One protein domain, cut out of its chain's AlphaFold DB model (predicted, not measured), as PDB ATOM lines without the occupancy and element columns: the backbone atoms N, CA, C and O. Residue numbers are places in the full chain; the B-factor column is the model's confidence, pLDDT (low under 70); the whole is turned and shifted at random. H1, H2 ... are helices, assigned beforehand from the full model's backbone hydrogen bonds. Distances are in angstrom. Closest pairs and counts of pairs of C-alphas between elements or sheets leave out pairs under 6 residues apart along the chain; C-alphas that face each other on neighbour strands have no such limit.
ATOM      1  N   ARG A   2     381.858 299.691 368.512       40.91
ATOM      2  CA  ARG A   2     382.484 301.041 368.450       40.91
ATOM      3  C   ARG A   2     382.020 301.911 367.264       40.91
ATOM      4  O   ARG A   2     381.690 303.065 367.475       40.91
ATOM      5  N   LYS A   3     381.913 301.347 366.050       44.62
ATOM      6  CA  LYS A   3     381.444 302.074 364.848       44.62
ATOM      7  C   LYS A   3     379.984 302.546 364.943       44.62
ATOM      8  O   LYS A   3     379.703 303.674 364.569       44.62
ATOM      9  N   LEU A   4     379.090 301.711 365.478       51.84
ATOM     10  CA  LEU A   4     377.673 302.047 365.698       51.84
ATOM     11  C   LEU A   4     377.521 303.142 366.761       51.84
ATOM     12  O   LEU A   4     376.790 304.105 366.561       51.84
ATOM     13  N   LEU A   5     378.288 303.045 367.853       51.53
ATOM     14  CA  LEU A   5     378.283 304.049 368.916       51.53
ATOM     15  C   LEU A   5     378.832 305.404 368.447       51.53
ATOM     16  O   LEU A   5     378.288 306.440 368.805       51.53
ATOM     17  N   THR A   6     379.888 305.411 367.631       56.25
ATOM     18  CA  THR A   6     380.421 306.644 367.032       56.25
ATOM     19  C   THR A   6     379.447 307.258 366.024       56.25
ATOM     20  O   THR A   6     379.386 308.478 365.925       56.25
ATOM     21  N   LEU A   7     378.652 306.441 365.322       65.44
ATOM     22  CA  LEU A   7     377.621 306.920 364.397       65.44
ATOM     23  C   LEU A   7     376.487 307.651 365.133       65.44
ATOM     24  O   LEU A   7     376.043 308.707 364.693       65.44
ATOM     25  N   HIS A   8     376.041 307.104 366.269       71.19
ATOM     26  CA  HIS A   8     374.942 307.664 367.065       71.19
ATOM     27  C   HIS A   8     375.392 308.699 368.110       71.19
ATOM     28  O   HIS A   8     374.573 309.470 368.604       71.19
ATOM     29  N   CYS A   9     376.678 308.739 368.464       57.16
ATOM     30  CA  CYS A   9     377.268 309.678 369.422       57.16
ATOM     31  C   CYS A   9     378.636 310.173 368.905       57.16
ATOM     32  O   CYS A   9     379.680 309.737 369.399       57.16
ATOM     33  N   PRO A  10     378.669 311.096 367.924       61.00
ATOM     34  CA  PRO A  10     379.898 311.489 367.219       61.00
ATOM     35  C   PRO A  10     380.926 312.211 368.100       61.00
ATOM     36  O   PRO A  10     382.111 312.256 367.777       61.00
ATOM     37  N   THR A  11     380.500 312.744 369.246       53.75
ATOM     38  CA  THR A  11     381.368 313.387 370.242       53.75
ATOM     39  C   THR A  11     381.910 312.412 371.290       53.75
ATOM     40  O   THR A  11     382.639 312.823 372.198       53.75
ATOM     41  N   ILE A  12     381.589 311.114 371.192       56.94
ATOM     42  CA  ILE A  12     382.065 310.122 372.150       56.94
ATOM     43  C   ILE A  12     383.547 309.813 371.898       56.94
ATOM     44  O   ILE A  12     383.940 309.041 371.024       56.94
ATOM     45  N   ARG A  13     384.411 310.436 372.697       50.97
ATOM     46  CA  ARG A  13     385.805 310.022 372.841       50.97
ATOM     47  C   ARG A  13     385.882 308.998 373.963       50.97
ATOM     48  O   ARG A  13     385.719 309.342 375.132       50.97
ATOM     49  N   ILE A  14     386.131 307.738 373.606       49.81
ATOM     50  CA  ILE A  14     386.490 306.698 374.577       49.81
ATOM     51  C   ILE A  14     387.911 307.034 375.044       49.81
ATOM     52  O   ILE A  14     388.888 306.641 374.407       49.81
ATOM     53  N   ARG A  15     388.016 307.873 376.083       46.44
ATOM     54  CA  ARG A  15     389.288 308.246 376.713       46.44
ATOM     55  C   ARG A  15     389.942 307.032 377.381       46.44
ATOM     56  O   ARG A  15     389.367 305.948 377.412       46.44
ATOM     57  N   SER A  16     391.170 307.239 377.870       44.03
ATOM     58  CA  SER A  16     392.043 306.267 378.550       44.03
ATOM     59  C   SER A  16     391.276 305.201 379.351       44.03
ATOM     60  O   SER A  16     390.292 305.588 379.982       44.03
ATOM     61  N   PRO A  17     391.764 303.944 379.431       51.66
ATOM     62  CA  PRO A  17     391.040 302.713 379.817       51.66
ATOM     63  C   PRO A  17     390.113 302.722 381.050       51.66
ATOM     64  O   PRO A  17     389.425 301.741 381.285       51.66
ATOM     65  N   ARG A  18     390.099 303.790 381.851       53.50
ATOM     66  CA  ARG A  18     389.570 303.870 383.212       53.50
ATOM     67  C   ARG A  18     388.253 304.635 383.380       53.50
ATOM     68  O   ARG A  18     387.801 304.744 384.513       53.50
ATOM     69  N   SER A  19     387.640 305.199 382.332       58.72
ATOM     70  CA  SER A  19     386.396 305.965 382.518       58.72
ATOM     71  C   SER A  19     385.423 305.885 381.347       58.72
ATOM     72  O   SER A  19     385.754 306.237 380.218       58.72
ATOM     73  N   ASN A  20     384.178 305.516 381.662       65.69
ATOM     74  CA  ASN A  20     383.028 305.549 380.752       65.69
ATOM     75  C   ASN A  20     382.437 306.967 380.589       65.69
ATOM     76  O   ASN A  20     381.320 307.125 380.099       65.69
ATOM     77  N   VAL A  21     383.150 308.004 381.042       76.75
ATOM     78  CA  VAL A  21     382.709 309.404 381.011       76.75
ATOM     79  C   VAL A  21     383.362 310.121 379.828       76.75
ATOM     80  O   VAL A  21     384.588 310.226 379.753       76.75
ATOM     81  N   CYS A  22     382.543 310.642 378.910       83.12
ATOM     82  CA  CYS A  22     383.021 311.420 377.765       83.12
ATOM     83  C   CYS A  22     383.535 312.813 378.191       83.12
ATOM     84  O   CYS A  22     383.303 313.270 379.315       83.12
ATOM     85  N   ASP A  23     384.220 313.505 377.278       82.12
ATOM     86  CA  ASP A  23     384.762 314.849 377.522       82.12
ATOM     87  C   ASP A  23     383.674 315.847 377.932       82.12
ATOM     88  O   ASP A  23     383.862 316.606 378.878       82.12
ATOM     89  N   ILE A  24     382.515 315.786 377.275       85.62
ATOM     90  CA  ILE A  24     381.380 316.675 377.535       85.62
ATOM     91  C   ILE A  24     380.835 316.461 378.954       85.62
ATOM     92  O   ILE A  24     380.744 317.414 379.726       85.62
ATOM     93  N   CYS A  25     380.560 315.213 379.353       88.00
ATOM     94  CA  CYS A  25     380.169 314.895 380.728       88.00
ATOM     95  C   CYS A  25     381.220 315.369 381.739       88.00
ATOM     96  O   CYS A  25     380.866 315.922 382.775       88.00
ATOM     97  N   ALA A  26     382.512 315.181 381.453       86.81
ATOM     98  CA  ALA A  26     383.577 315.633 382.346       86.81
ATOM     99  C   ALA A  26     383.601 317.163 382.499       86.81
ATOM    100  O   ALA A  26     383.781 317.653 383.614       86.81
ATOM    101  N   ILE A  27     383.375 317.907 381.411       87.75
ATOM    102  CA  ILE A  27     383.261 319.370 381.416       87.75
ATOM    103  C   ILE A  27     382.056 319.807 382.253       87.75
ATOM    104  O   ILE A  27     382.221 320.644 383.140       87.75
ATOM    105  N   TYR A  28     380.874 319.210 382.055       88.44
ATOM    106  CA  TYR A  28     379.703 319.523 382.881       88.44
ATOM    107  C   TYR A  28     379.949 319.201 384.355       88.44
ATOM    108  O   TYR A  28     379.678 320.033 385.218       88.44
ATOM    109  N   HIS A  29     380.516 318.032 384.665       86.94
ATOM    110  CA  HIS A  29     380.846 317.663 386.041       86.94
ATOM    111  C   HIS A  29     381.822 318.651 386.682       86.94
ATOM    112  O   HIS A  29     381.614 319.030 387.832       86.94
ATOM    113  N   ALA A  30     382.852 319.102 385.963       87.88
ATOM    114  CA  ALA A  30     383.772 320.126 386.449       87.88
ATOM    115  C   ALA A  30     383.061 321.476 386.656       87.88
ATOM    116  O   ALA A  30     383.197 322.083 387.717       87.88
ATOM    117  N   GLY A  31     382.246 321.907 385.690       86.00
ATOM    118  CA  GLY A  31     381.500 323.167 385.730       86.00
ATOM    119  C   GLY A  31     380.363 323.212 386.757       86.00
ATOM    120  O   GLY A  31     379.906 324.302 387.110       86.00
ATOM    121  N   MET A  32     379.908 322.056 387.247       88.88
ATOM    122  CA  MET A  32     378.928 321.932 388.332       88.88
ATOM    123  C   MET A  32     379.564 321.880 389.728       88.88
ATOM    124  O   MET A  32     378.854 322.085 390.710       88.88
ATOM    125  N   ARG A  33     380.887 321.669 389.860       85.75
ATOM    126  CA  ARG A  33     381.564 321.679 391.178       85.75
ATOM    127  C   ARG A  33     381.430 323.016 391.911       85.75
ATOM    128  O   ARG A  33     381.444 323.028 393.133       85.75
ATOM    129  N   GLY A  34     381.294 324.116 391.169       83.00
ATOM    130  CA  GLY A  34     381.071 325.459 391.718       83.00
ATOM    131  C   GLY A  34     379.600 325.818 391.961       83.00
ATOM    132  O   GLY A  34     379.320 326.954 392.324       83.00
ATOM    133  N   GLY A  35     378.664 324.892 391.727       85.19
ATOM    134  CA  GLY A  35     377.227 325.117 391.879       85.19
ATOM    135  C   GLY A  35     376.418 324.448 390.768       85.19
ATOM    136  O   GLY A  35     376.726 324.583 389.578       85.19
ATOM    137  N   VAL A  36     375.369 323.729 391.169       89.00
ATOM    138  CA  VAL A  36     374.426 323.063 390.265       89.00
ATOM    139  C   VAL A  36     373.267 324.015 389.986       89.00
ATOM    140  O   VAL A  36     372.595 324.458 390.911       89.00
ATOM    141  N   THR A  37     373.032 324.324 388.712       90.62
ATOM    142  CA  THR A  37     371.861 325.090 388.263       90.62
ATOM    143  C   THR A  37     370.911 324.186 387.482       90.62
ATOM    144  O   THR A  37     371.321 323.135 386.971       90.62
ATOM    145  N   ALA A  38     369.639 324.587 387.385       90.81
ATOM    146  CA  ALA A  38     368.635 323.860 386.610       90.81
ATOM    147  C   ALA A  38     369.066 323.717 385.140       90.81
ATOM    148  O   ALA A  38     369.123 322.598 384.636       90.81
ATOM    149  N   ASP A  39     369.511 324.811 384.515       90.75
ATOM    150  CA  ASP A  39     369.925 324.834 383.106       90.75
ATOM    151  C   ASP A  39     371.072 323.855 382.810       90.75
ATOM    152  O   ASP A  39     370.993 323.056 381.877       90.75
ATOM    153  N   LYS A  40     372.116 323.842 383.653       86.88
ATOM    154  CA  LYS A  40     373.254 322.913 383.508       86.88
ATOM    155  C   LYS A  40     372.825 321.454 383.677       86.88
ATOM    156  O   LYS A  40     373.380 320.561 383.038       86.88
ATOM    157  N   THR A  41     371.848 321.209 384.548       89.50
ATOM    158  CA  THR A  41     371.308 319.866 384.793       89.50
ATOM    159  C   THR A  41     370.472 319.389 383.609       89.50
ATOM    160  O   THR A  41     370.599 318.235 383.199       89.50
ATOM    161  N   GLU A  42     369.649 320.265 383.029       92.81
ATOM    162  CA  GLU A  42     368.849 319.958 381.843       92.81
ATOM    163  C   GLU A  42     369.740 319.676 380.629       92.81
ATOM    164  O   GLU A  42     369.537 318.688 379.922       92.81
ATOM    165  N   GLU A  43     370.777 320.486 380.420       90.94
ATOM    166  CA  GLU A  43     371.704 320.327 379.303       90.94
ATOM    167  C   GLU A  43     372.480 319.002 379.380       90.94
ATOM    168  O   GLU A  43     372.541 318.255 378.399       90.94
ATOM    169  N   LEU A  44     372.976 318.640 380.570       90.56
ATOM    170  CA  LEU A  44     373.559 317.320 380.818       90.56
ATOM    171  C   LEU A  44     372.519 316.196 380.645       90.56
ATOM    172  O   LEU A  44     372.840 315.107 380.159       90.56
ATOM    173  N   GLY A  45     371.264 316.452 381.016       90.69
ATOM    174  CA  GLY A  45     370.138 315.548 380.802       90.69
ATOM    175  C   GLY A  45     369.931 315.216 379.326       90.69
ATOM    176  O   GLY A  45     369.898 314.035 378.981       90.69
ATOM    177  N   ARG A  46     369.883 316.236 378.459       92.50
ATOM    178  CA  ARG A  46     369.801 316.077 376.997       92.50
ATOM    179  C   ARG A  46     371.018 315.346 376.442       92.50
ATOM    180  O   ARG A  46     370.878 314.408 375.667       92.50
ATOM    181  N   HIS A  47     372.220 315.706 376.892       91.56
ATOM    182  CA  HIS A  47     373.448 315.041 376.454       91.56
ATOM    183  C   HIS A  47     373.469 313.537 376.786       91.56
ATOM    184  O   HIS A  47     373.984 312.728 376.014       91.56
ATOM    185  N   THR A  48     372.908 313.149 377.933       91.88
ATOM    186  CA  THR A  48     372.900 311.754 378.400       91.88
ATOM    187  C   THR A  48     371.674 310.958 377.952       91.88
ATOM    188  O   THR A  48     371.588 309.770 378.270       91.88
ATOM    189  N   GLU A  49     370.741 311.557 377.207       92.25
ATOM    190  CA  GLU A  49     369.470 310.934 376.825       92.25
ATOM    191  C   GLU A  49     369.670 309.615 376.075       92.25
ATOM    192  O   GLU A  49     369.174 308.585 376.530       92.25
ATOM    193  N   SER A  50     370.482 309.596 375.016       87.44
ATOM    194  CA  SER A  50     370.758 308.374 374.247       87.44
ATOM    195  C   SER A  50     371.351 307.260 375.116       87.44
ATOM    196  O   SER A  50     370.945 306.103 375.026       87.44
ATOM    197  N   ALA A  51     372.266 307.599 376.029       86.31
ATOM    198  CA  ALA A  51     372.836 306.625 376.960       86.31
ATOM    199  C   ALA A  51     371.790 306.101 377.963       86.31
ATOM    200  O   ALA A  51     371.830 304.935 378.358       86.31
ATOM    201  N   ARG A  52     370.840 306.946 378.384       89.69
ATOM    202  CA  ARG A  52     369.720 306.546 379.249       89.69
ATOM    203  C   ARG A  52     368.722 305.668 378.501       89.69
ATOM    204  O   ARG A  52     368.203 304.742 379.120       89.69
ATOM    205  N   LEU A  53     368.481 305.923 377.215       90.56
ATOM    206  CA  LEU A  53     367.639 305.088 376.357       90.56
ATOM    207  C   LEU A  53     368.232 303.686 376.202       90.56
ATOM    208  O   LEU A  53     367.552 302.731 376.560       90.56
ATOM    209  N   MET A  54     369.520 303.555 375.864       88.19
ATOM    210  CA  MET A  54     370.168 302.232 375.791       88.19
ATOM    211  C   MET A  54     370.098 301.465 377.121       88.19
ATOM    212  O   MET A  54     369.894 300.256 377.153       88.19
ATOM    213  N   ARG A  55     370.219 302.161 378.262       88.12
ATOM    214  CA  ARG A  55     370.037 301.531 379.584       88.12
ATOM    215  C   ARG A  55     368.600 301.076 379.839       88.12
ATOM    216  O   ARG A  55     368.405 300.154 380.627       88.12
ATOM    217  N   ARG A  56     367.597 301.747 379.265       91.69
ATOM    218  CA  ARG A  56     366.187 301.339 379.364       91.69
ATOM    219  C   ARG A  56     365.911 300.134 378.474       91.69
ATOM    220  O   ARG A  56     365.271 299.213 378.959       91.69
ATOM    221  N   GLU A  57     366.441 300.121 377.253       90.06
ATOM    222  CA  GLU A  57     366.370 298.973 376.339       90.06
ATOM    223  C   GLU A  57     366.975 297.731 376.989       90.06
ATOM    224  O   GLU A  57     366.278 296.747 377.181       90.06
ATOM    225  N   TYR A  58     368.201 297.824 377.509       87.69
ATOM    226  CA  TYR A  58     368.820 296.699 378.216       87.69
ATOM    227  C   TYR A  58     368.000 296.214 379.427       87.69
ATOM    228  O   TYR A  58     367.890 295.016 379.672       87.69
ATOM    229  N   LYS A  59     367.385 297.124 380.197       90.50
ATOM    230  CA  LYS A  59     366.489 296.726 381.299       90.50
ATOM    231  C   LYS A  59     365.235 296.016 380.798       90.50
ATOM    232  O   LYS A  59     364.765 295.104 381.467       90.50
ATOM    233  N   HIS A  60     364.695 296.455 379.669       91.12
ATOM    234  CA  HIS A  60     363.555 295.820 379.029       91.12
ATOM    235  C   HIS A  60     363.928 294.422 378.515       91.12
ATOM    236  O   HIS A  60     363.220 293.460 378.802       91.12
ATOM    237  N   ASP A  61     365.083 294.278 377.868       88.62
ATOM    238  CA  ASP A  61     365.601 292.982 377.420       88.62
ATOM    239  C   ASP A  61     365.813 292.043 378.610       88.62
ATOM    240  O   ASP A  61     365.389 290.893 378.607       88.62
ATOM    241  N   LYS A  62     366.364 292.555 379.712       87.88
ATOM    242  CA  LYS A  62     366.488 291.778 380.948       87.88
ATOM    243  C   LYS A  62     365.140 291.244 381.449       87.88
ATOM    244  O   LYS A  62     365.093 290.141 381.979       87.88
ATOM    245  N   THR A  63     364.046 291.993 381.290       89.06
ATOM    246  CA  THR A  63     362.704 291.518 381.674       89.06
ATOM    247  C   THR A  63     362.082 290.534 380.684       89.06
ATOM    248  O   THR A  63     361.175 289.807 381.076       89.06
ATOM    249  N   SER A  64     362.550 290.484 379.433       86.44
ATOM    250  CA  SER A  64     362.088 289.506 378.436       86.44
ATOM    251  C   SER A  64     362.831 288.169 378.507       86.44
ATOM    252  O   SER A  64     362.469 287.222 377.806       86.44
ATOM    253  N   CYS A  65     363.837 288.075 379.380       84.12
ATOM    254  CA  CYS A  65     364.563 286.857 379.702       84.12
ATOM    255  C   CYS A  65     363.601 285.695 380.025       84.12
ATOM    256  O   CYS A  65     362.764 285.777 380.924       84.12
TER     257      CYS A  65
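What this domain is: This is residues 2 to 65 of the 149 residues of an uncharacterized protein of Phytophthora rubi (UniProt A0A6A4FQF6). The longest helix, H4, is an arm that sticks out with residues 52 to 65 from a helical hairpin of H2 and H3, while short H1 sits apart at the far end of a long loop. The printed part has 64 residues with four named helices, H1 to H4 in chain order, and no named strand: all helix. It is loose, radius of gyration of the C-alphas 14.0 A, and spans 43 by 26 by 21 A.

How they stand to each other: Start at H4, residues 49 to 64, which meets H3, residues 38 to 47, only through their link. H3 touches H2, residues 23 to 32, closest at the C-alphas of Tyr 28 and Leu 44, 6.8 A. This hairpin has a shallow tilt of 12 degrees, opposite ways. H1, residues 2 to 8, is apart from H2 and H3, and only just from H4, at 8.3 A. In H1, H2, H3 and H4 every O i to N i+4 pair is within hydrogen-bond range.

Where its parts are: Find C-alpha 49 at (369.470, 310.934, 376.825); H4 runs 22.7 A to C-alpha 64 at (362.088, 289.506, 378.436). H2 measures 14.2 A, H3 14.3 A and H1 10.1 A.

The domain as a whole: The farthest C-alphas, Gly 34 and Cys 65, are 43.7 A apart. The printed part has no cut; the H1 to H2 link is long. Look for pLDDT under 70 at residues 2 to 7 and 9 to 20.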